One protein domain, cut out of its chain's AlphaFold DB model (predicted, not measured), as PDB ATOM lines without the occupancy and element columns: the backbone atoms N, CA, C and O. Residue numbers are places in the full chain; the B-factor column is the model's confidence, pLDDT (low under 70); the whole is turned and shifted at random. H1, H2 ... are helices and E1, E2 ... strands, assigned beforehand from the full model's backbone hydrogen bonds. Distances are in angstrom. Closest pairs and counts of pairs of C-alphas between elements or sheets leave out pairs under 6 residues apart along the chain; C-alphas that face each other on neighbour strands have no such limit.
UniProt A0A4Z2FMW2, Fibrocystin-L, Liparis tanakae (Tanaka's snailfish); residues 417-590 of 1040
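This is residues 417 to 590 of the 1040 residues of the protein "Fibrocystin-L" of Liparis tanakae (Tanaka's snailfish) (UniProt A0A4Z2FMW2). One twisted sheet curls round the short helix H1; its two long strands, E5 and E8, run side by side and each folds back sharply on itself, E5 at residue 493 and E8 at residue 569. E6 and E7 lie along one side of E5, E1, E3 and E4 lie along the far side of E8 with E2 beyond E3, and the short helix H2 packs on E7. The printed part has 174 residues, with eight named strands and two named helices in the order E1 E2 E3 E4 E5 E6 E7 H1 E8 H2. The sheet is branched, its neighbour pairs are antiparallel, and the class is mostly strand. The whole is compact, with a radius of gyration of the C-alphas of 15.6 A, and spans 51 by 35 by 31 A.

Look first at E5, residues 489 to 510, and E8, residues 549 to 574: N 491 and O 572 are 2.8 A apart, N 505 and O 556 2.9 A. On one side of E5 find E6, residues 515 to 523, its hairpin partner, with N 504 and O 520 at 2.9 A, and E7, residues 529 to 538, with N 492 and O 535 at 2.9 A. On the side of E8 away from E5 find E1, residues 427 to 431, with N 431 and O 571 at 2.9 A; E3, residues 458 to 461, with N 568 and O 460 at 2.9 A; and E4, residues 465 to 468, with N 466 and O 557 at 3.0 A. E2, residues 447 to 450, forms a hairpin with E3, with N 449 and O 459 at 2.8 A. H1, residues 539 to 544, is on the sheet; its closest C-alphas to E5 are Leu 539 and Ser 489, 6.0 A. H2, residues 582 to 588, is over E7 at a height over the sheet of 7.5 A, the closest C-alphas being Tyr 534 and Glu 582, 5.4 A. H1 and H2 are apart. In H1 every O i to N i+4 pair is within hydrogen-bond range; in H2 1 of 3 is, beside 2 of 4 O i to N i+3 pairs.

Find C-alpha 427 at (-4.321, -21.368, 9.562), where E1 begins. E5 starts at C-alpha 489, (-1.412, -13.196, 13.188), and measures 21.6 A from first to last C-alpha; E6 measures 24.5 A, E7 23.7 A and E8 21.0 A. H2 ends at C-alpha 588, (3.336, -10.127, -7.102).

The C-alphas farthest apart, Asn 451 and Glu 512, are 50.9 A apart. The printed part has no cut; E1 to E2 and E4 to E5 are long links. Look for pLDDT under 70 at residues 421 to 425, 436 to 439 and 441 to 444.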
ATOM      1  N   PRO A 417      -0.867 -14.050  -5.080       85.50
ATOM      2  CA  PRO A 417       0.461 -14.546  -4.760       85.50
ATOM      3  C   PRO A 417       0.373 -15.870  -3.984       85.50
ATOM      4  O   PRO A 417      -0.487 -16.039  -3.120       85.50
ATOM      5  N   ALA A 418       1.293 -16.799  -4.251       79.38
ATOM      6  CA  ALA A 418       1.268 -18.144  -3.661       79.38
ATOM      7  C   ALA A 418       1.281 -18.147  -2.119       79.38
ATOM      8  O   ALA A 418       0.678 -19.012  -1.493       79.38
ATOM      9  N   GLU A 419       1.936 -17.161  -1.507       78.31
ATOM     10  CA  GLU A 419       2.016 -16.992  -0.051       78.31
ATOM     11  C   GLU A 419       0.669 -16.658   0.618       78.31
ATOM     12  O   GLU A 419       0.467 -16.983   1.788       78.31
ATOM     13  N   VAL A 420      -0.286 -16.096  -0.134       83.12
ATOM     14  CA  VAL A 420      -1.647 -15.790   0.342       83.12
ATOM     15  C   VAL A 420      -2.552 -17.034   0.310       83.12
ATOM     16  O   VAL A 420      -3.467 -17.146   1.118       83.12
ATOM     17  N   LEU A 421      -2.274 -18.012  -0.564       69.75
ATOM     18  CA  LEU A 421      -3.076 -19.238  -0.759       69.75
ATOM     19  C   LEU A 421      -2.727 -20.379   0.220       69.75
ATOM     20  O   LEU A 421      -2.950 -21.559  -0.071       69.75
ATOM     21  N   THR A 422      -2.132 -20.070   1.370       64.25
ATOM     22  CA  THR A 422      -1.624 -21.080   2.304       64.25
ATOM     23  C   THR A 422      -2.761 -21.762   3.074       64.25
ATOM     24  O   THR A 422      -3.179 -21.314   4.128       64.25
ATOM     25  N   ASN A 423      -3.245 -22.907   2.587       55.47
ATOM     26  CA  ASN A 423      -4.177 -23.773   3.321       55.47
ATOM     27  C   ASN A 423      -3.409 -24.881   4.062       55.47
ATOM     28  O   ASN A 423      -3.178 -25.964   3.527       55.47
ATOM     29  N   GLY A 424      -2.992 -24.601   5.301       62.31
ATOM     30  CA  GLY A 424      -2.234 -25.530   6.154       62.31
ATOM     31  C   GLY A 424      -2.692 -25.538   7.617       62.31
ATOM     32  O   GLY A 424      -3.533 -24.745   8.027       62.31
ATOM     33  N   THR A 425      -2.104 -26.412   8.446       63.22
ATOM     34  CA  THR A 425      -2.402 -26.531   9.898       63.22
ATOM     35  C   THR A 425      -2.067 -25.282  10.719       63.22
ATOM     36  O   THR A 425      -2.375 -25.210  11.913       63.22
ATOM     37  N   ASP A 426      -1.409 -24.314  10.092       79.56
ATOM     38  CA  ASP A 426      -1.028 -23.043  10.689       79.56
ATOM     39  C   ASP A 426      -2.104 -21.962  10.525       79.56
ATOM     40  O   ASP A 426      -1.973 -20.886  11.104       79.56
ATOM     41  N   VAL A 427      -3.202 -22.277   9.829       85.31
ATOM     42  CA  VAL A 427      -4.321 -21.368   9.562       85.31
ATOM     43  C   VAL A 427      -5.546 -21.789  10.358       85.31
ATOM     44  O   VAL A 427      -5.986 -22.939  10.308       85.31
ATOM     45  N   LYS A 428      -6.114 -20.851  11.115       89.88
ATOM     46  CA  LYS A 428      -7.320 -21.070  11.918       89.88
ATOM     47  C   LYS A 428      -8.585 -20.563  11.229       89.88
ATOM     48  O   LYS A 428      -9.639 -21.180  11.394       89.88
ATOM     49  N   TYR A 429      -8.479 -19.467  10.485       89.94
ATOM     50  CA  TYR A 429      -9.568 -18.856   9.725       89.94
ATOM     51  C   TYR A 429      -9.018 -18.364   8.387       89.94
ATOM     52  O   TYR A 429      -8.008 -17.669   8.374       89.94
ATOM     53  N   PHE A 430      -9.675 -18.736   7.290       88.56
ATOM     54  CA  PHE A 430      -9.377 -18.252   5.947       88.56
ATOM     55  C   PHE A 430     -10.690 -18.012   5.212       88.56
ATOM     56  O   PHE A 430     -11.573 -18.875   5.256       88.56
ATOM     57  N   ASN A 431     -10.818 -16.852   4.576       87.31
ATOM     58  CA  ASN A 431     -11.956 -16.534   3.729       87.31
ATOM     59  C   ASN A 431     -11.552 -15.553   2.621       87.31
ATOM     60  O   ASN A 431     -11.157 -14.420   2.900       87.31
ATOM     61  N   ASP A 432     -11.665 -16.015   1.383       85.81
ATOM     62  CA  ASP A 432     -11.458 -15.283   0.130       85.81
ATOM     63  C   ASP A 432     -12.778 -15.047  -0.626       85.81
ATOM     64  O   ASP A 432     -12.776 -14.580  -1.753       85.81
ATOM     65  N   PHE A 433     -13.922 -15.368  -0.008       87.94
ATOM     66  CA  PHE A 433     -15.268 -15.030  -0.488       87.94
ATOM     67  C   PHE A 433     -15.685 -15.657  -1.836       87.94
ATOM     68  O   PHE A 433     -16.706 -15.272  -2.413       87.94
ATOM     69  N   GLU A 434     -14.970 -16.682  -2.312       86.69
ATOM     70  CA  GLU A 434     -15.242 -17.332  -3.606       86.69
ATOM     71  C   GLU A 434     -16.328 -18.427  -3.568       86.69
ATOM     72  O   GLU A 434     -16.867 -18.792  -4.614       86.69
ATOM     73  N   ILE A 435     -16.646 -18.989  -2.393       75.12
ATOM     74  CA  ILE A 435     -17.463 -20.218  -2.276       75.12
ATOM     75  C   ILE A 435     -18.889 -19.953  -1.768       75.12
ATOM     76  O   ILE A 435     -19.851 -20.352  -2.422       75.12
ATOM     77  N   ASP A 436     -19.047 -19.324  -0.599       68.38
ATOM     78  CA  ASP A 436     -20.357 -19.064   0.015       68.38
ATOM     79  C   ASP A 436     -20.387 -17.692   0.693       68.38
ATOM     80  O   ASP A 436     -19.771 -17.466   1.736       68.38
ATOM     81  N   ASN A 437     -21.164 -16.791   0.097       69.62
ATOM     82  CA  ASN A 437     -21.335 -15.425   0.570       69.62
ATOM     83  C   ASN A 437     -22.632 -15.207   1.361       69.62
ATOM     84  O   ASN A 437     -22.848 -14.111   1.880       69.62
ATOM     85  N   ALA A 438     -23.483 -16.231   1.519       69.31
ATOM     86  CA  ALA A 438     -24.775 -16.100   2.197       69.31
ATOM     87  C   ALA A 438     -24.630 -15.662   3.664       69.31
ATOM     88  O   ALA A 438     -25.491 -14.977   4.214       69.31
ATOM     89  N   GLN A 439     -23.509 -16.007   4.306       69.44
ATOM     90  CA  GLN A 439     -23.219 -15.592   5.679       69.44
ATOM     91  C   GLN A 439     -22.860 -14.103   5.815       69.44
ATOM     92  O   GLN A 439     -22.915 -13.593   6.942       69.44
ATOM     93  N   PHE A 440     -22.527 -13.423   4.712       72.12
ATOM     94  CA  PHE A 440     -21.982 -12.062   4.669       72.12
ATOM     95  C   PHE A 440     -22.916 -11.038   4.015       72.12
ATOM     96  O   PHE A 440     -22.532  -9.885   3.908       72.12
ATOM     97  N   ASP A 441     -24.147 -11.406   3.651       64.81
ATOM     98  CA  ASP A 441     -25.119 -10.527   2.979       64.81
ATOM     99  C   ASP A 441     -25.955  -9.689   3.970       64.81
ATOM    100  O   ASP A 441     -27.167  -9.850   4.122       64.81
ATOM    101  N   SER A 442     -25.299  -8.837   4.763       67.50
ATOM    102  CA  SER A 442     -26.000  -7.921   5.678       67.50
ATOM    103  C   SER A 442     -25.185  -6.658   5.931       67.50
ATOM    104  O   SER A 442     -23.959  -6.706   5.926       67.50
ATOM    105  N   ALA A 443     -25.854  -5.544   6.246       60.72
ATOM    106  CA  ALA A 443     -25.230  -4.218   6.360       60.72
ATOM    107  C   ALA A 443     -23.980  -4.142   7.266       60.72
ATOM    108  O   ALA A 443     -23.111  -3.318   7.012       60.72
ATOM    109  N   GLN A 444     -23.865  -4.993   8.296       64.69
ATOM    110  CA  GLN A 444     -22.689  -5.050   9.184       64.69
ATOM    111  C   GLN A 444     -21.601  -6.034   8.724       64.69
ATOM    112  O   GLN A 444     -20.441  -5.907   9.110       64.69
ATOM    113  N   LYS A 445     -21.959  -7.046   7.930       73.00
ATOM    114  CA  LYS A 445     -21.031  -8.095   7.471       73.00
ATOM    115  C   LYS A 445     -20.447  -7.813   6.087       73.00
ATOM    116  O   LYS A 445     -19.513  -8.497   5.687       73.00
ATOM    117  N   GLY A 446     -20.954  -6.784   5.415       82.88
ATOM    118  CA  GLY A 446     -20.521  -6.334   4.101       82.88
ATOM    119  C   GLY A 446     -21.518  -6.689   3.005       82.88
ATOM    120  O   GLY A 446     -22.586  -7.241   3.253       82.88
ATOM    121  N   THR A 447     -21.184  -6.326   1.774       86.94
ATOM    122  CA  THR A 447     -21.929  -6.714   0.575       86.94
ATOM    123  C   THR A 447     -20.966  -7.420  -0.373       86.94
ATOM    124  O   THR A 447     -19.944  -6.822  -0.720       86.94
ATOM    125  N   PRO A 448     -21.242  -8.667  -0.788       88.38
ATOM    126  CA  PRO A 448     -20.418  -9.367  -1.766       88.38
ATOM    127  C   PRO A 448     -20.374  -8.619  -3.100       88.38
ATOM    128  O   PRO A 448     -21.412  -8.309  -3.683       88.38
ATOM    129  N   MET A 449     -19.172  -8.343  -3.595       86.88
ATOM    130  CA  MET A 449     -18.933  -7.624  -4.841       86.88
ATOM    131  C   MET A 449     -18.160  -8.504  -5.810       86.88
ATOM    132  O   MET A 449     -17.045  -8.928  -5.520       86.88
ATOM    133  N   LYS A 450     -18.758  -8.750  -6.976       86.94
ATOM    134  CA  LYS A 450     -18.153  -9.528  -8.061       86.94
ATOM    135  C   LYS A 450     -17.269  -8.644  -8.947       86.94
ATOM    136  O   LYS A 450     -17.526  -7.451  -9.081       86.94
ATOM    137  N   ASN A 451     -16.282  -9.245  -9.608       86.06
ATOM    138  CA  ASN A 451     -15.358  -8.622 -10.563       86.06
ATOM    139  C   ASN A 451     -14.498  -7.502  -9.951       86.06
ATOM    140  O   ASN A 451     -13.966  -6.647 -10.652       86.06
ATOM    141  N   THR A 452     -14.378  -7.477  -8.627       86.56
ATOM    142  CA  THR A 452     -13.560  -6.513  -7.892       86.56
ATOM    143  C   THR A 452     -12.986  -7.227  -6.685       86.56
ATOM    144  O   THR A 452     -13.514  -7.108  -5.589       86.56
ATOM    145  N   ALA A 453     -11.917  -7.988  -6.889       90.50
ATOM    146  CA  ALA A 453     -11.298  -8.789  -5.841       90.50
ATOM    147  C   ALA A 453      -9.779  -8.624  -5.833       90.50
ATOM    148  O   ALA A 453      -9.166  -8.257  -6.845       90.50
ATOM    149  N   PHE A 454      -9.171  -8.868  -4.675       91.69
ATOM    150  CA  PHE A 454      -7.730  -9.057  -4.575       91.69
ATOM    151  C   PHE A 454      -7.343 -10.416  -5.168       91.69
ATOM    152  O   PHE A 454      -6.318 -10.549  -5.836       91.69
ATOM    153  N   CYS A 455      -8.200 -11.401  -4.964       88.94
ATOM    154  CA  CYS A 455      -8.030 -12.797  -5.281       88.94
ATOM    155  C   CYS A 455      -9.339 -13.323  -5.866       88.94
ATOM    156  O   CYS A 455     -10.389 -13.120  -5.285       88.94
ATOM    157  N   GLY A 456      -9.299 -13.979  -7.023       90.38
ATOM    158  CA  GLY A 456     -10.509 -14.524  -7.633       90.38
ATOM    159  C   GLY A 456     -11.438 -13.454  -8.221       90.38
ATOM    160  O   GLY A 456     -10.992 -12.562  -8.952       90.38
ATOM    161  N   MET A 457     -12.741 -13.602  -7.987       88.44
ATOM    162  CA  MET A 457     -13.822 -12.751  -8.496       88.44
ATOM    163  C   MET A 457     -14.530 -11.937  -7.417       88.44
ATOM    164  O   MET A 457     -15.130 -10.919  -7.768       88.44
ATOM    165  N   TRP A 458     -14.535 -12.374  -6.164       89.94
ATOM    166  CA  TRP A 458     -15.400 -11.844  -5.119       89.94
ATOM    167  C   TRP A 458     -14.608 -11.154  -4.012       89.94
ATOM    168  O   TRP A 458     -13.573 -11.618  -3.567       89.94
ATOM    169  N   SER A 459     -15.124 -10.026  -3.537       91.81
ATOM    170  CA  SER A 459     -14.672  -9.390  -2.297       91.81
ATOM    171  C   SER A 459     -15.867  -8.925  -1.481       91.81
ATOM    172  O   SER A 459     -17.006  -8.962  -1.956       91.81
ATOM    173  N   LEU A 460     -15.635  -8.442  -0.261       91.69
ATOM    174  CA  LEU A 460     -16.677  -7.791   0.525       91.69
ATOM    175  C   LEU A 460     -16.499  -6.277   0.532       91.69
ATOM    176  O   LEU A 460     -15.462  -5.755   0.936       91.69
ATOM    177  N   LYS A 461     -17.560  -5.564   0.162       91.62
ATOM    178  CA  LYS A 461     -17.674  -4.113   0.303       91.62
ATOM    179  C   LYS A 461     -18.216  -3.749   1.678       91.62
ATOM    180  O   LYS A 461     -19.225  -4.300   2.105       91.62
ATOM    181  N   ASN A 462     -17.584  -2.785   2.340       91.94
ATOM    182  CA  ASN A 462     -17.999  -2.209   3.621       91.94
ATOM    183  C   ASN A 462     -18.253  -3.250   4.729       91.94
ATOM    184  O   ASN A 462     -19.177  -3.105   5.526       91.94
ATOM    185  N   ALA A 463     -17.439  -4.306   4.783       91.06
ATOM    186  CA  ALA A 463     -17.518  -5.303   5.844       91.06
ATOM    187  C   ALA A 463     -16.965  -4.743   7.163       91.06
ATOM    188  O   ALA A 463     -15.753  -4.703   7.372       91.06
ATOM    189  N   GLU A 464     -17.853  -4.319   8.064       90.06
ATOM    190  CA  GLU A 464     -17.461  -3.825   9.390       90.06
ATOM    191  C   GLU A 464     -16.953  -4.950  10.303       90.06
ATOM    192  O   GLU A 464     -16.165  -4.677  11.201       90.06
ATOM    193  N   VAL A 465     -17.361  -6.207  10.078       90.81
ATOM    194  CA  VAL A 465     -16.945  -7.378  10.875       90.81
ATOM    195  C   VAL A 465     -16.220  -8.410  10.006       90.81
ATOM    196  O   VAL A 465     -16.860  -9.196   9.304       90.81
ATOM    197  N   LEU A 466     -14.887  -8.473  10.105       90.94
ATOM    198  CA  LEU A 466     -14.070  -9.443   9.354       90.94
ATOM    199  C   LEU A 466     -14.100 -10.854   9.942       90.94
ATOM    200  O   LEU A 466     -13.990 -11.842   9.216       90.94
ATOM    201  N   PHE A 467     -14.230 -10.954  11.264       92.62
ATOM    202  CA  PHE A 467     -14.279 -12.228  11.967       92.62
ATOM    203  C   PHE A 467     -15.264 -12.163  13.125       92.62
ATOM    204  O   PHE A 467     -15.325 -11.167  13.849       92.62
ATOM    205  N   LYS A 468     -15.985 -13.266  13.330       91.81
ATOM    206  CA  LYS A 468     -16.836 -13.501  14.490       91.81
ATOM    207  C   LYS A 468     -16.760 -14.971  14.881       91.81
ATOM    208  O   LYS A 468     -16.881 -15.844  14.024       91.81
ATOM    209  N   SER A 469     -16.656 -15.259  16.176       91.62
ATOM    210  CA  SER A 469     -16.598 -16.632  16.701       91.62
ATOM    211  C   SER A 469     -17.811 -17.493  16.322       91.62
ATOM    212  O   SER A 469     -17.715 -18.719  16.290       91.62
ATOM    213  N   THR A 470     -18.940 -16.864  15.980       88.69
ATOM    214  CA  THR A 470     -20.166 -17.529  15.518       88.69
ATOM    215  C   THR A 470     -20.208 -17.808  14.013       88.69
ATOM    216  O   THR A 470     -21.185 -18.395  13.562       88.69
ATOM    217  N   TYR A 471     -19.225 -17.367  13.218       88.19
ATOM    218  CA  TYR A 471     -19.156 -17.734  11.798       88.19
ATOM    219  C   TYR A 471     -18.980 -19.243  11.650       88.19
ATOM    220  O   TYR A 471     -18.322 -19.874  12.483       88.19
ATOM    221  N   THR A 472     -19.582 -19.823  10.612       84.31
ATOM    222  CA  THR A 472     -19.584 -21.272  10.392       84.31
ATOM    223  C   THR A 472     -18.569 -21.675   9.337       84.31
ATOM    224  O   THR A 472     -18.446 -21.042   8.290       84.31
ATOM    225  N   LYS A 473     -17.849 -22.761   9.617       81.38
ATOM    226  CA  LYS A 473     -16.981 -23.452   8.662       81.38
ATOM    227  C   LYS A 473     -17.822 -24.122   7.581       81.38
ATOM    228  O   LYS A 473     -19.007 -24.374   7.777       81.38
ATOM    229  N   VAL A 474     -17.162 -24.568   6.515       72.25
ATOM    230  CA  VAL A 474     -17.767 -25.446   5.494       72.25
ATOM    231  C   VAL A 474     -18.344 -26.736   6.107       72.25
ATOM    232  O   VAL A 474     -19.321 -27.271   5.598       72.25
ATOM    233  N   SER A 475     -17.803 -27.218   7.236       77.06
ATOM    234  CA  SER A 475     -18.361 -28.368   7.969       77.06
ATOM    235  C   SER A 475     -19.686 -28.083   8.691       77.06
ATOM    236  O   SER A 475     -20.307 -29.017   9.187       77.06
ATOM    237  N   GLY A 476     -20.110 -26.816   8.784       77.12
ATOM    238  CA  GLY A 476     -21.288 -26.364   9.533       77.12
ATOM    239  C   GLY A 476     -21.009 -25.963  10.988       77.12
ATOM    240  O   GLY A 476     -21.840 -25.303  11.606       77.12
ATOM    241  N   ASP A 477     -19.835 -26.295  11.539       84.25
ATOM    242  CA  ASP A 477     -19.465 -25.925  12.912       84.25
ATOM    243  C   ASP A 477     -19.038 -24.457  13.019       84.25
ATOM    244  O   ASP A 477     -18.372 -23.925  12.127       84.25
ATOM    245  N   SER A 478     -19.306 -23.814  14.158       86.81
ATOM    246  CA  SER A 478     -18.773 -22.476  14.437       86.81
ATOM    247  C   SER A 478     -17.242 -22.479  14.569       86.81
ATOM    248  O   SER A 478     -16.663 -23.421  15.123       86.81
ATOM    249  N   TYR A 479     -16.572 -21.403  14.146       87.81
ATOM    250  CA  TYR A 479     -15.126 -21.232  14.356       87.81
ATOM    251  C   TYR A 479     -14.738 -21.181  15.843       87.81
ATOM    252  O   TYR A 479     -13.668 -21.689  16.201       87.81
ATOM    253  N   GLY A 480     -15.618 -20.645  16.694       92.44
ATOM    254  CA  GLY A 480     -15.365 -20.427  18.116       92.44
ATOM    255  C   GLY A 480     -14.357 -19.302  18.364       92.44
ATOM    256  O   GLY A 480     -13.888 -18.646  17.435       92.44
ATOM    257  N   SER A 481     -14.036 -19.054  19.633       92.88
ATOM    258  CA  SER A 481     -12.986 -18.102  20.013       92.88
ATOM    259  C   SER A 481     -11.624 -18.572  19.486       92.88
ATOM    260  O   SER A 481     -11.304 -19.762  19.571       92.88
ATOM    261  N   ILE A 482     -10.797 -17.653  18.984       95.19
ATOM    262  CA  ILE A 482      -9.444 -17.970  18.502       95.19
ATOM    263  C   ILE A 482      -8.426 -17.587  19.577       95.19
ATOM    264  O   ILE A 482      -8.278 -16.408  19.865       95.19
ATOM    265  N   SER A 483      -7.728 -18.570  20.160       95.44
ATOM    266  CA  SER A 483      -6.605 -18.317  21.085       95.44
ATOM    267  C   SER A 483      -5.455 -17.655  20.328       95.44
ATOM    268  O   SER A 483      -4.946 -18.217  19.349       95.44
ATOM    269  N   LEU A 484      -5.084 -16.457  20.775       95.06
ATOM    270  CA  LEU A 484      -4.053 -15.629  20.163       95.06
ATOM    271  C   LEU A 484      -2.651 -16.140  20.499       95.06
ATOM    272  O   LEU A 484      -1.804 -16.091  19.623       95.06
ATOM    273  N   ASP A 485      -2.457 -16.814  21.638       90.81
ATOM    274  CA  ASP A 485      -1.171 -17.458  21.983       90.81
ATOM    275  C   ASP A 485      -0.778 -18.558  20.973       90.81
ATOM    276  O   ASP A 485       0.381 -18.967  20.865       90.81
ATOM    277  N   LYS A 486      -1.764 -19.088  20.235       92.69
ATOM    278  CA  LYS A 486      -1.554 -20.064  19.156       92.69
ATOM    279  C   LYS A 486      -1.625 -19.437  17.774       92.69
ATOM    280  O   LYS A 486      -0.901 -19.885  16.892       92.69
ATOM    281  N   TYR A 487      -2.519 -18.472  17.567       94.81
ATOM    282  CA  TYR A 487      -2.793 -17.868  16.264       94.81
ATOM    283  C   TYR A 487      -2.824 -16.332  16.371       94.81
ATOM    284  O   TYR A 487      -3.903 -15.740  16.269       94.81
ATOM    285  N   PRO A 488      -1.671 -15.682  16.608       94.94
ATOM    286  CA  PRO A 488      -1.619 -14.246  16.876       94.94
ATOM    287  C   PRO A 488      -1.722 -13.400  15.605       94.94
ATOM    288  O   PRO A 488      -1.952 -12.201  15.688       94.94
ATOM    289  N   SER A 489      -1.544 -13.977  14.416       93.94
ATOM    290  CA  SER A 489      -1.412 -13.196  13.188       93.94
ATOM    291  C   SER A 489      -2.727 -13.085  12.423       93.94
ATOM    292  O   SER A 489      -3.338 -14.103  12.104       93.94
ATOM    293  N   LEU A 490      -3.121 -11.858  12.077       94.69
ATOM    294  CA  LEU A 490      -4.186 -11.547  11.119       94.69
ATOM    295  C   LEU A 490      -3.573 -10.916   9.871       94.69
ATOM    296  O   LEU A 490      -2.879  -9.913   9.995       94.69
ATOM    297  N   CYS A 491      -3.899 -11.423   8.687       94.25
ATOM    298  CA  CYS A 491      -3.588 -10.773   7.419       94.25
ATOM    299  C   CYS A 491      -4.837 -10.638   6.543       94.25
ATOM    300  O   CYS A 491      -5.700 -11.511   6.579       94.25
ATOM    301  N   PHE A 492      -4.960  -9.556   5.777       94.44
ATOM    302  CA  PHE A 492      -6.042  -9.378   4.804       94.44
ATOM    303  C   PHE A 492      -5.674  -8.361   3.724       94.44
ATOM    304  O   PHE A 492      -4.892  -7.430   3.953       94.44
ATOM    305  N   ALA A 493      -6.272  -8.515   2.547       95.12
ATOM    306  CA  ALA A 493      -6.207  -7.533   1.481       95.12
ATOM    307  C   ALA A 493      -7.298  -6.475   1.649       95.12
ATOM    308  O   ALA A 493      -8.423  -6.779   2.052       95.12
ATOM    309  N   TYR A 494      -6.982  -5.224   1.320       94.88
ATOM    310  CA  TYR A 494      -7.930  -4.120   1.413       94.88
ATOM    311  C   TYR A 494      -7.699  -3.039   0.354       94.88
ATOM    312  O   TYR A 494      -6.586  -2.838  -0.131       94.88
ATOM    313  N   LYS A 495      -8.757  -2.294   0.031       93.88
ATOM    314  CA  LYS A 495      -8.692  -1.012  -0.687       93.88
ATOM    315  C   LYS A 495      -9.830  -0.088  -0.259       93.88
ATOM    316  O   LYS A 495     -10.825  -0.536   0.300       93.88
ATOM    317  N   GLY A 496      -9.720   1.193  -0.573       92.94
ATOM    318  CA  GLY A 496     -10.730   2.217  -0.316       92.94
ATOM    319  C   GLY A 496     -10.430   3.057   0.921       92.94
ATOM    320  O   GLY A 496      -9.270   3.322   1.238       92.94
ATOM    321  N   MET A 497     -11.485   3.529   1.586       93.88
ATOM    322  CA  MET A 497     -11.397   4.522   2.661       93.88
ATOM    323  C   MET A 497     -11.550   3.877   4.043       93.88
ATOM    324  O   MET A 497     -12.575   4.031   4.706       93.88
ATOM    325  N   LEU A 498     -10.522   3.150   4.487       94.38
ATOM    326  CA  LEU A 498     -10.452   2.639   5.858       94.38
ATOM    327  C   LEU A 498      -9.936   3.705   6.830       94.38
ATOM    328  O   LEU A 498      -8.997   4.453   6.538       94.38
ATOM    329  N   LYS A 499     -10.543   3.753   8.015       94.56
ATOM    330  CA  LYS A 499     -10.055   4.544   9.143       94.56
ATOM    331  C   LYS A 499      -8.808   3.873   9.711       94.56
ATOM    332  O   LYS A 499      -8.782   2.655   9.820       94.56
ATOM    333  N   ASN A 500      -7.819   4.663  10.133       95.81
ATOM    334  CA  ASN A 500      -6.560   4.198  10.736       95.81
ATOM    335  C   ASN A 500      -6.731   3.618  12.164       95.81
ATOM    336  O   ASN A 500      -6.024   3.983  13.103       95.81
ATOM    337  N   GLU A 501      -7.731   2.765  12.349       94.81
ATOM    338  CA  GLU A 501      -8.159   2.178  13.611       94.81
ATOM    339  C   GLU A 501      -8.887   0.863  13.304       94.81
ATOM    340  O   GLU A 501      -9.708   0.810  12.387       94.81
ATOM    341  N   VAL A 502      -8.631  -0.179  14.091       95.88
ATOM    342  CA  VAL A 502      -9.382  -1.445  14.065       95.88
ATOM    343  C   VAL A 502      -9.974  -1.733  15.435       95.88
ATOM    344  O   VAL A 502      -9.482  -1.245  16.452       95.88
ATOM    345  N   GLY A 503     -11.060  -2.500  15.477       96.06
ATOM    346  CA  GLY A 503     -11.681  -2.940  16.724       96.06
ATOM    347  C   GLY A 503     -11.394  -4.406  16.997       96.06
ATOM    348  O   GLY A 503     -11.465  -5.233  16.092       96.06
ATOM    349  N   MET A 504     -11.143  -4.754  18.252       96.75
ATOM    350  CA  MET A 504     -10.955  -6.138  18.675       96.75
ATOM    351  C   MET A 504     -11.786  -6.412  19.913       96.75
ATOM    352  O   MET A 504     -11.592  -5.771  20.939       96.75
ATOM    353  N   LYS A 505     -12.686  -7.389  19.837       96.75
ATOM    354  CA  LYS A 505     -13.395  -7.914  21.004       96.75
ATOM    355  C   LYS A 505     -12.794  -9.252  21.373       96.75
ATOM    356  O   LYS A 505     -12.731 -10.151  20.533       96.75
ATOM    357  N   PHE A 506     -12.363  -9.389  22.614       97.38
ATOM    358  CA  PHE A 506     -11.572 -10.528  23.064       97.38
ATOM    359  C   PHE A 506     -11.868 -10.852  24.527       97.38
ATOM    360  O   PHE A 506     -12.522 -10.088  25.239       97.38
ATOM    361  N   THR A 507     -11.412 -12.020  24.955       96.69
ATOM    362  CA  THR A 507     -11.350 -12.412  26.363       96.69
ATOM    363  C   THR A 507      -9.902 -12.636  26.761       96.69
ATOM    364  O   THR A 507      -9.132 -13.083  25.918       96.69
ATOM    365  N   TYR A 508      -9.534 -12.351  28.005       96.44
ATOM    366  CA  TYR A 508      -8.193 -12.613  28.541       96.44
ATOM    367  C   TYR A 508      -8.277 -12.886  30.046       96.44
ATOM    368  O   TYR A 508      -9.272 -12.524  30.675       96.44
ATOM    369  N   GLN A 509      -7.272 -13.539  30.622       95.06
ATOM    370  CA  GLN A 509      -7.101 -13.632  32.070       95.06
ATOM    371  C   GLN A 509      -6.291 -12.441  32.569       95.06
ATOM    372  O   GLN A 509      -5.157 -12.242  32.137       95.06
ATOM    373  N   ASP A 510      -6.873 -11.656  33.471       92.00
ATOM    374  CA  ASP A 510      -6.175 -10.547  34.122       92.00
ATOM    375  C   ASP A 510      -5.110 -11.036  35.123       92.00
ATOM    376  O   ASP A 510      -4.916 -12.234  35.347       92.00
ATOM    377  N   SER A 511      -4.399 -10.099  35.755       90.19
ATOM    378  CA  SER A 511      -3.368 -10.412  36.753       90.19
ATOM    379  C   SER A 511      -3.887 -11.151  37.998       90.19
ATOM    380  O   SER A 511      -3.078 -11.668  38.767       90.19
ATOM    381  N   GLU A 512      -5.203 -11.193  38.221       91.19
ATOM    382  CA  GLU A 512      -5.851 -11.933  39.313       91.19
ATOM    383  C   GLU A 512      -6.326 -13.333  38.874       91.19
ATOM    384  O   GLU A 512      -6.850 -14.094  39.690       91.19
ATOM    385  N   GLY A 513      -6.128 -13.694  37.601       88.88
ATOM    386  CA  GLY A 513      -6.574 -14.956  37.010       88.88
ATOM    387  C   GLY A 513      -8.064 -14.983  36.651       88.88
ATOM    388  O   GLY A 513      -8.604 -16.061  36.388       88.88
ATOM    389  N   GLN A 514      -8.753 -13.835  36.646       91.75
ATOM    390  CA  GLN A 514     -10.161 -13.754  36.251       91.75
ATOM    391  C   GLN A 514     -10.287 -13.533  34.742       91.75
ATOM    392  O   GLN A 514      -9.571 -12.731  34.148       91.75
ATOM    393  N   THR A 515     -11.222 -14.241  34.100       94.38
ATOM    394  CA  THR A 515     -11.497 -14.050  32.670       94.38
ATOM    395  C   THR A 515     -12.322 -12.785  32.447       94.38
ATOM    396  O   THR A 515     -13.513 -12.752  32.763       94.38
ATOM    397  N   GLN A 516     -11.705 -11.776  31.843       95.38
ATOM    398  CA  GLN A 516     -12.352 -10.542  31.417       95.38
ATOM    399  C   GLN A 516     -12.779 -10.623  29.952       95.38
ATOM    400  O   GLN A 516     -12.258 -11.426  29.173       95.38
ATOM    401  N   LYS A 517     -13.741  -9.781  29.565       96.44
ATOM    402  CA  LYS A 517     -14.210  -9.638  28.184       96.44
ATOM    403  C   LYS A 517     -14.239  -8.167  27.812       96.44
ATOM    404  O   LYS A 517     -15.109  -7.440  28.277       96.44
ATOM    405  N   GLU A 518     -13.352  -7.775  26.913       95.88
ATOM    406  CA  GLU A 518     -13.122  -6.374  26.572       95.88
ATOM    407  C   GLU A 518     -13.266  -6.110  25.075       95.88
ATOM    408  O   GLU A 518     -13.327  -7.028  24.246       95.88
ATOM    409  N   THR A 519     -13.378  -4.830  24.723       95.81
ATOM    410  CA  THR A 519     -13.310  -4.360  23.334       95.81
ATOM    411  C   THR A 519     -12.297  -3.230  23.220       95.81
ATOM    412  O   THR A 519     -12.534  -2.129  23.708       95.81
ATOM    413  N   ALA A 520     -11.185  -3.500  22.542       95.19
ATOM    414  CA  ALA A 520     -10.114  -2.544  22.304       95.19
ATOM    415  C   ALA A 520     -10.232  -1.892  20.924       95.19
ATOM    416  O   ALA A 520     -10.757  -2.480  19.971       95.19
ATOM    417  N   LYS A 521      -9.691  -0.678  20.815       94.62
ATOM    418  CA  LYS A 521      -9.458   0.017  19.549       94.62
ATOM    419  C   LYS A 521      -7.960   0.167  19.344       94.62
ATOM    420  O   LYS A 521      -7.303   0.821  20.145       94.62
ATOM    421  N   ILE A 522      -7.440  -0.435  18.282       94.12
ATOM    422  CA  ILE A 522      -6.008  -0.471  17.991       94.12
ATOM    423  C   ILE A 522      -5.723   0.461  16.820       94.12
ATOM    424  O   ILE A 522      -6.341   0.351  15.760       94.12
ATOM    425  N   SER A 523      -4.786   1.388  17.011       92.31
ATOM    426  CA  SER A 523      -4.343   2.285  15.943       92.31
ATOM    427  C   SER A 523      -3.500   1.513  14.929       92.31
ATOM    428  O   SER A 523      -2.546   0.834  15.297       92.31
ATOM    429  N   THR A 524      -3.828   1.629  13.645       91.56
ATOM    430  CA  THR A 524      -3.065   1.013  12.549       91.56
ATOM    431  C   THR A 524      -3.157   1.894  11.313       91.56
ATOM    432  O   THR A 524      -4.164   2.561  11.107       91.56
ATOM    433  N   LEU A 525      -2.110   1.951  10.497       92.69
ATOM    434  CA  LEU A 525      -2.098   2.804   9.309       92.69
ATOM    435  C   LEU A 525      -2.595   2.027   8.091       92.69
ATOM    436  O   LEU A 525      -2.036   0.983   7.752       92.69
ATOM    437  N   PHE A 526      -3.602   2.576   7.414       94.00
ATOM    438  CA  PHE A 526      -4.085   2.086   6.131       94.00
ATOM    439  C   PHE A 526      -3.782   3.085   5.017       94.00
ATOM    440  O   PHE A 526      -3.997   4.295   5.147       94.00
ATOM    441  N   THR A 527      -3.320   2.561   3.886       92.38
ATOM    442  CA  THR A 527      -3.184   3.334   2.655       92.38
ATOM    443  C   THR A 527      -4.571   3.547   2.060       92.38
ATOM    444  O   THR A 527      -5.243   2.594   1.670       92.38
ATOM    445  N   LYS A 528      -5.011   4.802   1.980       91.75
ATOM    446  CA  LYS A 528      -6.321   5.151   1.419       91.75
ATOM    447  C   LYS A 528      -6.241   5.268  -0.100       91.75
ATOM    448  O   LYS A 528      -5.339   5.923  -0.620       91.75
ATOM    449  N   GLY A 529      -7.199   4.678  -0.808       89.19
ATOM    450  CA  GLY A 529      -7.301   4.785  -2.267       89.19
ATOM    451  C   GLY A 529      -7.803   3.513  -2.943       89.19
ATOM    452  O   GLY A 529      -8.083   2.518  -2.293       89.19
ATOM    453  N   LEU A 530      -7.920   3.538  -4.272       86.44
ATOM    454  CA  LEU A 530      -8.522   2.442  -5.048       86.44
ATOM    455  C   LEU A 530      -7.572   1.272  -5.341       86.44
ATOM    456  O   LEU A 530      -8.009   0.253  -5.873       86.44
ATOM    457  N   LYS A 531      -6.286   1.407  -5.006       88.94
ATOM    458  CA  LYS A 531      -5.309   0.328  -5.165       88.94
ATOM    459  C   LYS A 531      -5.439  -0.664  -4.022       88.94
ATOM    460  O   LYS A 531      -5.586  -0.270  -2.867       88.94
ATOM    461  N   TRP A 532      -5.347  -1.941  -4.361       92.19
ATOM    462  CA  TRP A 532      -5.242  -2.995  -3.372       92.19
ATOM    463  C   TRP A 532      -3.933  -2.900  -2.593       92.19
ATOM    464  O   TRP A 532      -2.868  -2.655  -3.156       92.19
ATOM    465  N   ASN A 533      -4.054  -3.107  -1.291       92.69
ATOM    466  CA  ASN A 533      -2.975  -3.204  -0.329       92.69
ATOM    467  C   ASN A 533      -3.161  -4.499   0.465       92.69
ATOM    468  O   ASN A 533      -4.248  -5.080   0.483       92.69
ATOM    469  N   TYR A 534      -2.113  -4.918   1.163       93.56
ATOM    470  CA  TYR A 534      -2.142  -6.074   2.045       93.56
ATOM    471  C   TYR A 534      -1.703  -5.639   3.439       93.56
ATOM    472  O   TYR A 534      -0.771  -4.845   3.561       93.56
ATOM    473  N   LYS A 535      -2.388  -6.095   4.489       93.69
ATOM    474  CA  LYS A 535      -2.046  -5.773   5.878       93.69
ATOM    475  C   LYS A 535      -1.860  -7.051   6.664       93.69
ATOM    476  O   LYS A 535      -2.727  -7.911   6.585       93.69
ATOM    477  N   CYS A 536      -0.799  -7.126   7.458       93.56
ATOM    478  CA  CYS A 536      -0.621  -8.114   8.504       93.56
ATOM    479  C   CYS A 536      -0.498  -7.417   9.867       93.56
ATOM    480  O   CYS A 536       0.098  -6.349  10.011       93.56
ATOM    481  N   MET A 537      -1.104  -8.004  10.891       93.25
ATOM    482  CA  MET A 537      -1.120  -7.489  12.254       93.25
ATOM    483  C   MET A 537      -0.857  -8.633  13.226       93.25
ATOM    484  O   MET A 537      -1.390  -9.732  13.064       93.25
ATOM    485  N   ASP A 538      -0.051  -8.354  14.244       93.62
ATOM    486  CA  ASP A 538       0.064  -9.204  15.422       93.62
ATOM    487  C   ASP A 538      -0.988  -8.753  16.439       93.62
ATOM    488  O   ASP A 538      -0.908  -7.670  17.026       93.62
ATOM    489  N   LEU A 539      -2.027  -9.568  16.571       94.69
ATOM    490  CA  LEU A 539      -3.187  -9.315  17.407       94.69
ATOM    491  C   LEU A 539      -2.849  -9.390  18.896       94.69
ATOM    492  O   LEU A 539      -3.441  -8.657  19.682       94.69
ATOM    493  N   GLU A 540      -1.933 -10.271  19.295       93.44
ATOM    494  CA  GLU A 540      -1.621 -10.490  20.707       93.44
ATOM    495  C   GLU A 540      -0.807  -9.319  21.261       93.44
ATOM    496  O   GLU A 540      -1.219  -8.681  22.234       93.44
ATOM    497  N   SER A 541       0.295  -8.963  20.592       92.06
ATOM    498  CA  SER A 541       1.150  -7.851  21.031       92.06
ATOM    499  C   SER A 541       0.429  -6.499  20.980       92.06
ATOM    500  O   SER A 541       0.670  -5.630  21.825       92.06
ATOM    501  N   SER A 542      -0.527  -6.346  20.056       92.75
ATOM    502  CA  SER A 542      -1.407  -5.172  19.986       92.75
ATOM    503  C   SER A 542      -2.292  -5.001  21.226       92.75
ATOM    504  O   SER A 542      -2.640  -3.873  21.564       92.75
ATOM    505  N   LEU A 543      -2.667  -6.091  21.906       93.81
ATOM    506  CA  LEU A 543      -3.504  -6.050  23.112       93.81
ATOM    507  C   LEU A 543      -2.677  -5.966  24.397       93.81
ATOM    508  O   LEU A 543      -3.040  -5.218  25.303       93.81
ATOM    509  N   GLN A 544      -1.555  -6.687  24.459       90.38
ATOM    510  CA  GLN A 544      -0.702  -6.788  25.654       90.38
ATOM    511  C   GLN A 544      -0.142  -5.444  26.140       90.38
ATOM    512  O   GLN A 544       0.282  -5.335  27.290       90.38
ATOM    513  N   THR A 545      -0.135  -4.424  25.277       84.69
ATOM    514  CA  THR A 545       0.316  -3.071  25.631       84.69
ATOM    515  C   THR A 545      -0.617  -2.401  26.647       84.69
ATOM    516  O   THR A 545      -0.135  -1.811  27.612       84.69
ATOM    517  N   ASP A 546      -1.934  -2.531  26.464       90.12
ATOM    518  CA  ASP A 546      -2.944  -1.828  27.272       90.12
ATOM    519  C   ASP A 546      -3.707  -2.764  28.223       90.12
ATOM    520  O   ASP A 546      -4.265  -2.321  29.229       90.12
ATOM    521  N   TYR A 547      -3.715  -4.067  27.934       92.56
ATOM    522  CA  TYR A 547      -4.397  -5.093  28.717       92.56
ATOM    523  C   TYR A 547      -3.352  -6.096  29.186       92.56
ATOM    524  O   TYR A 547      -2.893  -6.913  28.403       92.56
ATOM    525  N   VAL A 548      -2.938  -6.011  30.452       89.69
ATOM    526  CA  VAL A 548      -1.902  -6.890  31.017       89.69
ATOM    527  C   VAL A 548      -2.542  -8.176  31.548       89.69
ATOM    528  O   VAL A 548      -3.428  -8.123  32.402       89.69
ATOM    529  N   GLY A 549      -2.079  -9.330  31.068       91.25
ATOM    530  CA  GLY A 549      -2.673 -10.637  31.359       91.25
ATOM    531  C   GLY A 549      -2.191 -11.751  30.421       91.25
ATOM    532  O   GLY A 549      -1.203 -11.564  29.706       91.25
ATOM    533  N   SER A 550      -2.889 -12.890  30.405       92.44
ATOM    534  CA  SER A 550      -2.596 -14.076  29.572       92.44
ATOM    535  C   SER A 550      -3.865 -14.701  28.968       92.44
ATOM    536  O   SER A 550      -4.969 -14.226  29.221       92.44
ATOM    537  N   ASP A 551      -3.732 -15.774  28.179       93.62
ATOM    538  CA  ASP A 551      -4.846 -16.539  27.585       93.62
ATOM    539  C   ASP A 551      -5.801 -15.682  26.731       93.62
ATOM    540  O   ASP A 551      -7.032 -15.747  26.858       93.62
ATOM    541  N   TYR A 552      -5.242 -14.850  25.850       96.12
ATOM    542  CA  TYR A 552      -6.047 -13.982  24.992       96.12
ATOM    543  C   TYR A 552      -6.791 -14.813  23.947       96.12
ATOM    544  O   TYR A 552      -6.202 -15.604  23.211       96.12
ATOM    545  N   ALA A 553      -8.099 -14.597  23.820       96.81
ATOM    546  CA  ALA A 553      -8.917 -15.234  22.800       96.81
ATOM    547  C   ALA A 553      -9.801 -14.222  22.062       96.81
ATOM    548  O   ALA A 553     -10.687 -13.592  22.645       96.81
ATOM    549  N   LEU A 554      -9.590 -14.104  20.752       97.31
ATOM    550  CA  LEU A 554     -10.365 -13.243  19.867       97.31
ATOM    551  C   LEU A 554     -11.795 -13.770  19.705       97.31
ATOM    552  O   LEU A 554     -12.015 -14.947  19.410       97.31
ATOM    553  N   GLN A 555     -12.762 -12.867  19.857       96.19
ATOM    554  CA  GLN A 555     -14.186 -13.112  19.630       96.19
ATOM    555  C   GLN A 555     -14.663 -12.473  18.331       96.19
ATOM    556  O   GLN A 555     -15.341 -13.133  17.547       96.19
ATOM    557  N   GLU A 556     -14.343 -11.193  18.120       95.38
ATOM    558  CA  GLU A 556     -14.789 -10.415  16.958       95.38
ATOM    559  C   GLU A 556     -13.688  -9.434  16.528       95.38
ATOM    560  O   GLU A 556     -13.015  -8.853  17.386       95.38
ATOM    561  N   PHE A 557     -13.520  -9.232  15.219       95.94
ATOM    562  CA  PHE A 557     -12.590  -8.251  14.648       95.94
ATOM    563  C   PHE A 557     -13.341  -7.275  13.743       95.94
ATOM    564  O   PHE A 557     -14.091  -7.707  12.863       95.94
ATOM    565  N   TYR A 558     -13.113  -5.978  13.951       94.94
ATOM    566  CA  TYR A 558     -13.862  -4.899  13.316       94.94
ATOM    567  C   TYR A 558     -12.982  -3.977  12.480       94.94
ATOM    568  O   TYR A 558     -11.876  -3.610  12.888       94.94
ATOM    569  N   LEU A 559     -13.540  -3.522  11.363       95.19
ATOM    570  CA  LEU A 559     -13.025  -2.429  10.548       95.19
ATOM    571  C   LEU A 559     -13.980  -1.240  10.588       95.19
ATOM    572  O   LEU A 559     -15.190  -1.399  10.735       95.19
ATOM    573  N   TYR A 560     -13.432  -0.041  10.405       93.50
ATOM    574  CA  TYR A 560     -14.211   1.191  10.404       93.50
ATOM    575  C   TYR A 560     -13.976   1.974   9.114       93.50
ATOM    576  O   TYR A 560     -12.834   2.207   8.716       93.50
ATOM    577  N   LYS A 561     -15.063   2.419   8.476       91.38
ATOM    578  CA  LYS A 561     -15.001   3.302   7.305       91.38
ATOM    579  C   LYS A 561     -14.582   4.725   7.682       91.38
ATOM    580  O   LYS A 561     -14.917   5.212   8.762       91.38
ATOM    581  N   ASP A 562     -13.931   5.409   6.750       90.06
ATOM    582  CA  ASP A 562     -13.568   6.825   6.834       90.06
ATOM    583  C   ASP A 562     -14.216   7.616   5.689       90.06
ATOM    584  O   ASP A 562     -13.583   8.006   4.706       90.06
ATOM    585  N   GLY A 563     -15.536   7.782   5.786       85.94
ATOM    586  CA  GLY A 563     -16.359   8.468   4.788       85.94
ATOM    587  C   GLY A 563     -16.749   7.583   3.601       85.94
ATOM    588  O   GLY A 563     -17.926   7.255   3.462       85.94
ATOM    589  N   GLY A 564     -15.780   7.224   2.754       86.81
ATOM    590  CA  GLY A 564     -16.010   6.472   1.512       86.81
ATOM    591  C   GLY A 564     -16.106   4.952   1.685       86.81
ATOM    592  O   GLY A 564     -15.880   4.416   2.770       86.81
ATOM    593  N   ASP A 565     -16.414   4.262   0.584       91.88
ATOM    594  CA  ASP A 565     -16.478   2.799   0.549       91.88
ATOM    595  C   ASP A 565     -15.086   2.158   0.684       91.88
ATOM    596  O   ASP A 565     -14.071   2.706   0.232       91.88
ATOM    597  N   PHE A 566     -15.039   0.960   1.267       93.56
ATOM    598  CA  PHE A 566     -13.851   0.110   1.297       93.56
ATOM    599  C   PHE A 566     -14.188  -1.336   0.930       93.56
ATOM    600  O   PHE A 566     -15.339  -1.760   1.015       93.56
ATOM    601  N   TYR A 567     -13.174  -2.084   0.510       94.12
ATOM    602  CA  TYR A 567     -13.282  -3.474   0.083       94.12
ATOM    603  C   TYR A 567     -12.233  -4.303   0.804       94.12
ATOM    604  O   TYR A 567     -11.126  -3.811   1.046       94.12
ATOM    605  N   VAL A 568     -12.577  -5.546   1.123       94.44
ATOM    606  CA  VAL A 568     -11.699  -6.503   1.798       94.44
ATOM    607  C   VAL A 568     -11.774  -7.868   1.149       94.44
ATOM    608  O   VAL A 568     -12.827  -8.273   0.656       94.44
ATOM    609  N   ASP A 569     -10.646  -8.561   1.164       93.75
ATOM    610  CA  ASP A 569     -10.493  -9.872   0.550       93.75
ATOM    611  C   ASP A 569      -9.348 -10.657   1.223       93.75
ATOM    612  O   ASP A 569      -8.546 -10.073   1.959       93.75
ATOM    613  N   ALA A 570      -9.274 -11.968   0.991       91.31
ATOM    614  CA  ALA A 570      -8.227 -12.874   1.467       91.31
ATOM    615  C   ALA A 570      -7.916 -12.725   2.972       91.31
ATOM    616  O   ALA A 570      -6.780 -12.465   3.370       91.31
ATOM    617  N   VAL A 571      -8.938 -12.858   3.822       92.00
ATOM    618  CA  VAL A 571      -8.809 -12.701   5.279       92.00
ATOM    619  C   VAL A 571      -8.255 -13.977   5.898       92.00
ATOM    620  O   VAL A 571      -8.849 -15.044   5.765       92.00
ATOM    621  N   HIS A 572      -7.161 -13.859   6.640       92.12
ATOM    622  CA  HIS A 572      -6.412 -14.972   7.203       92.12
ATOM    623  C   HIS A 572      -6.070 -14.740   8.682       92.12
ATOM    624  O   HIS A 572      -5.454 -13.733   9.016       92.12
ATOM    625  N   ILE A 573      -6.384 -15.697   9.564       93.88
ATOM    626  CA  ILE A 573      -5.899 -15.734  10.955       93.88
ATOM    627  C   ILE A 573      -5.107 -17.021  11.175       93.88
ATOM    628  O   ILE A 573      -5.658 -18.116  11.023       93.88
ATOM    629  N   GLY A 574      -3.837 -16.904  11.567       92.75
ATOM    630  CA  GLY A 574      -2.921 -18.037  11.680       92.75
ATOM    631  C   GLY A 574      -1.757 -17.832  12.650       92.75
ATOM    632  O   GLY A 574      -1.688 -16.842  13.378       92.75
ATOM    633  N   LYS A 575      -0.847 -18.814  12.690       91.44
ATOM    634  CA  LYS A 575       0.313 -18.821  13.603       91.44
ATOM    635  C   LYS A 575       1.388 -17.806  13.219       91.44
ATOM    636  O   LYS A 575       2.098 -17.309  14.083       91.44
ATOM    637  N   GLN A 576       1.536 -17.557  11.922       88.69
ATOM    638  CA  GLN A 576       2.519 -16.645  11.345       88.69
ATOM    639  C   GLN A 576       1.850 -15.761  10.288       88.69
ATOM    640  O   GLN A 576       0.837 -16.179   9.715       88.69
ATOM    641  N   PRO A 577       2.396 -14.559  10.028       88.75
ATOM    642  CA  PRO A 577       1.924 -13.724   8.934       88.75
ATOM    643  C   PRO A 577       2.142 -14.431   7.597       88.75
ATOM    644  O   PRO A 577       3.155 -15.096   7.387       88.75
ATOM    645  N   THR A 578       1.197 -14.264   6.672       87.56
ATOM    646  CA  THR A 578       1.285 -14.868   5.332       87.56
ATOM    647  C   THR A 578       2.368 -14.215   4.472       87.56
ATOM    648  O   THR A 578       2.786 -14.790   3.477       87.56
ATOM    649  N   ALA A 579       2.817 -13.010   4.829       83.19
ATOM    650  CA  ALA A 579       3.869 -12.292   4.128       83.19
ATOM    651  C   ALA A 579       4.710 -11.457   5.099       83.19
ATOM    652  O   ALA A 579       4.175 -10.813   6.000       83.19
ATOM    653  N   ASN A 580       6.028 -11.440   4.878       76.00
ATOM    654  CA  ASN A 580       6.969 -10.603   5.634       76.00
ATOM    655  C   ASN A 580       7.088  -9.179   5.062       76.00
ATOM    656  O   ASN A 580       7.463  -8.259   5.782       76.00
ATOM    657  N   ASP A 581       6.782  -9.004   3.773       80.88
ATOM    658  CA  ASP A 581       6.753  -7.713   3.084       80.88
ATOM    659  C   ASP A 581       5.344  -7.460   2.533       80.88
ATOM    660  O   ASP A 581       4.983  -7.950   1.461       80.88
ATOM    661  N   GLU A 582       4.551  -6.691   3.285       85.00
ATOM    662  CA  GLU A 582       3.179  -6.291   2.938       85.00
ATOM    663  C   GLU A 582       3.096  -5.611   1.560       85.00
ATOM    664  O   GLU A 582       2.155  -5.842   0.793       85.00
ATOM    665  N   ASN A 583       4.106  -4.805   1.209       80.50
ATOM    666  CA  ASN A 583       4.133  -4.065  -0.053       80.50
ATOM    667  C   ASN A 583       4.440  -4.999  -1.230       80.50
ATOM    668  O   ASN A 583       3.844  -4.874  -2.304       80.50
ATOM    669  N   GLY A 584       5.322  -5.976  -1.015       77.62
ATOM    670  CA  GLY A 584       5.694  -6.981  -2.005       77.62
ATOM    671  C   GLY A 584       4.558  -7.931  -2.396       77.62
ATOM    672  O   GLY A 584       4.595  -8.492  -3.493       77.62
ATOM    673  N   VAL A 585       3.541  -8.126  -1.543       85.06
ATOM    674  CA  VAL A 585       2.372  -8.976  -1.860       85.06
ATOM    675  C   VAL A 585       1.589  -8.398  -3.035       85.06
ATOM    676  O   VAL A 585       1.315  -9.090  -4.014       85.06
ATOM    677  N   SER A 586       1.279  -7.101  -2.972       83.44
ATOM    678  CA  SER A 586       0.450  -6.432  -3.981       83.44
ATOM    679  C   SER A 586       1.141  -6.362  -5.349       83.44
ATOM    680  O   SER A 586       0.465  -6.407  -6.372       83.44
ATOM    681  N   LEU A 587       2.479  -6.311  -5.376       79.19
ATOM    682  CA  LEU A 587       3.288  -6.290  -6.604       79.19
ATOM    683  C   LEU A 587       3.376  -7.651  -7.312       79.19
ATOM    684  O   LEU A 587       3.560  -7.704  -8.525       79.19
ATOM    685  N   ARG A 588       3.258  -8.754  -6.564       81.56
ATOM    686  CA  ARG A 588       3.336 -10.127  -7.102       81.56
ATOM    687  C   ARG A 588       1.979 -10.701  -7.498       81.56
ATOM    688  O   ARG A 588       1.913 -11.799  -8.045       81.56
ATOM    689  N   ARG A 589       0.902  -9.972  -7.221       87.69
ATOM    690  CA  ARG A 589      -0.466 -10.325  -7.594       87.69
ATOM    691  C   ARG A 589      -0.666 -10.127  -9.095       87.69
ATOM    692  O   ARG A 589      -0.214  -9.117  -9.636       87.69
ATOM    693  N   ARG A 590      -1.388 -11.038  -9.755       90.56
ATOM    694  CA  ARG A 590      -1.877 -10.797 -11.120       90.56
ATOM    695  C   ARG A 590      -3.194 -10.024 -11.035       90.56
ATOM    696  O   ARG A 590      -4.178 -10.595 -10.555       90.56
TER     697      ARG A 590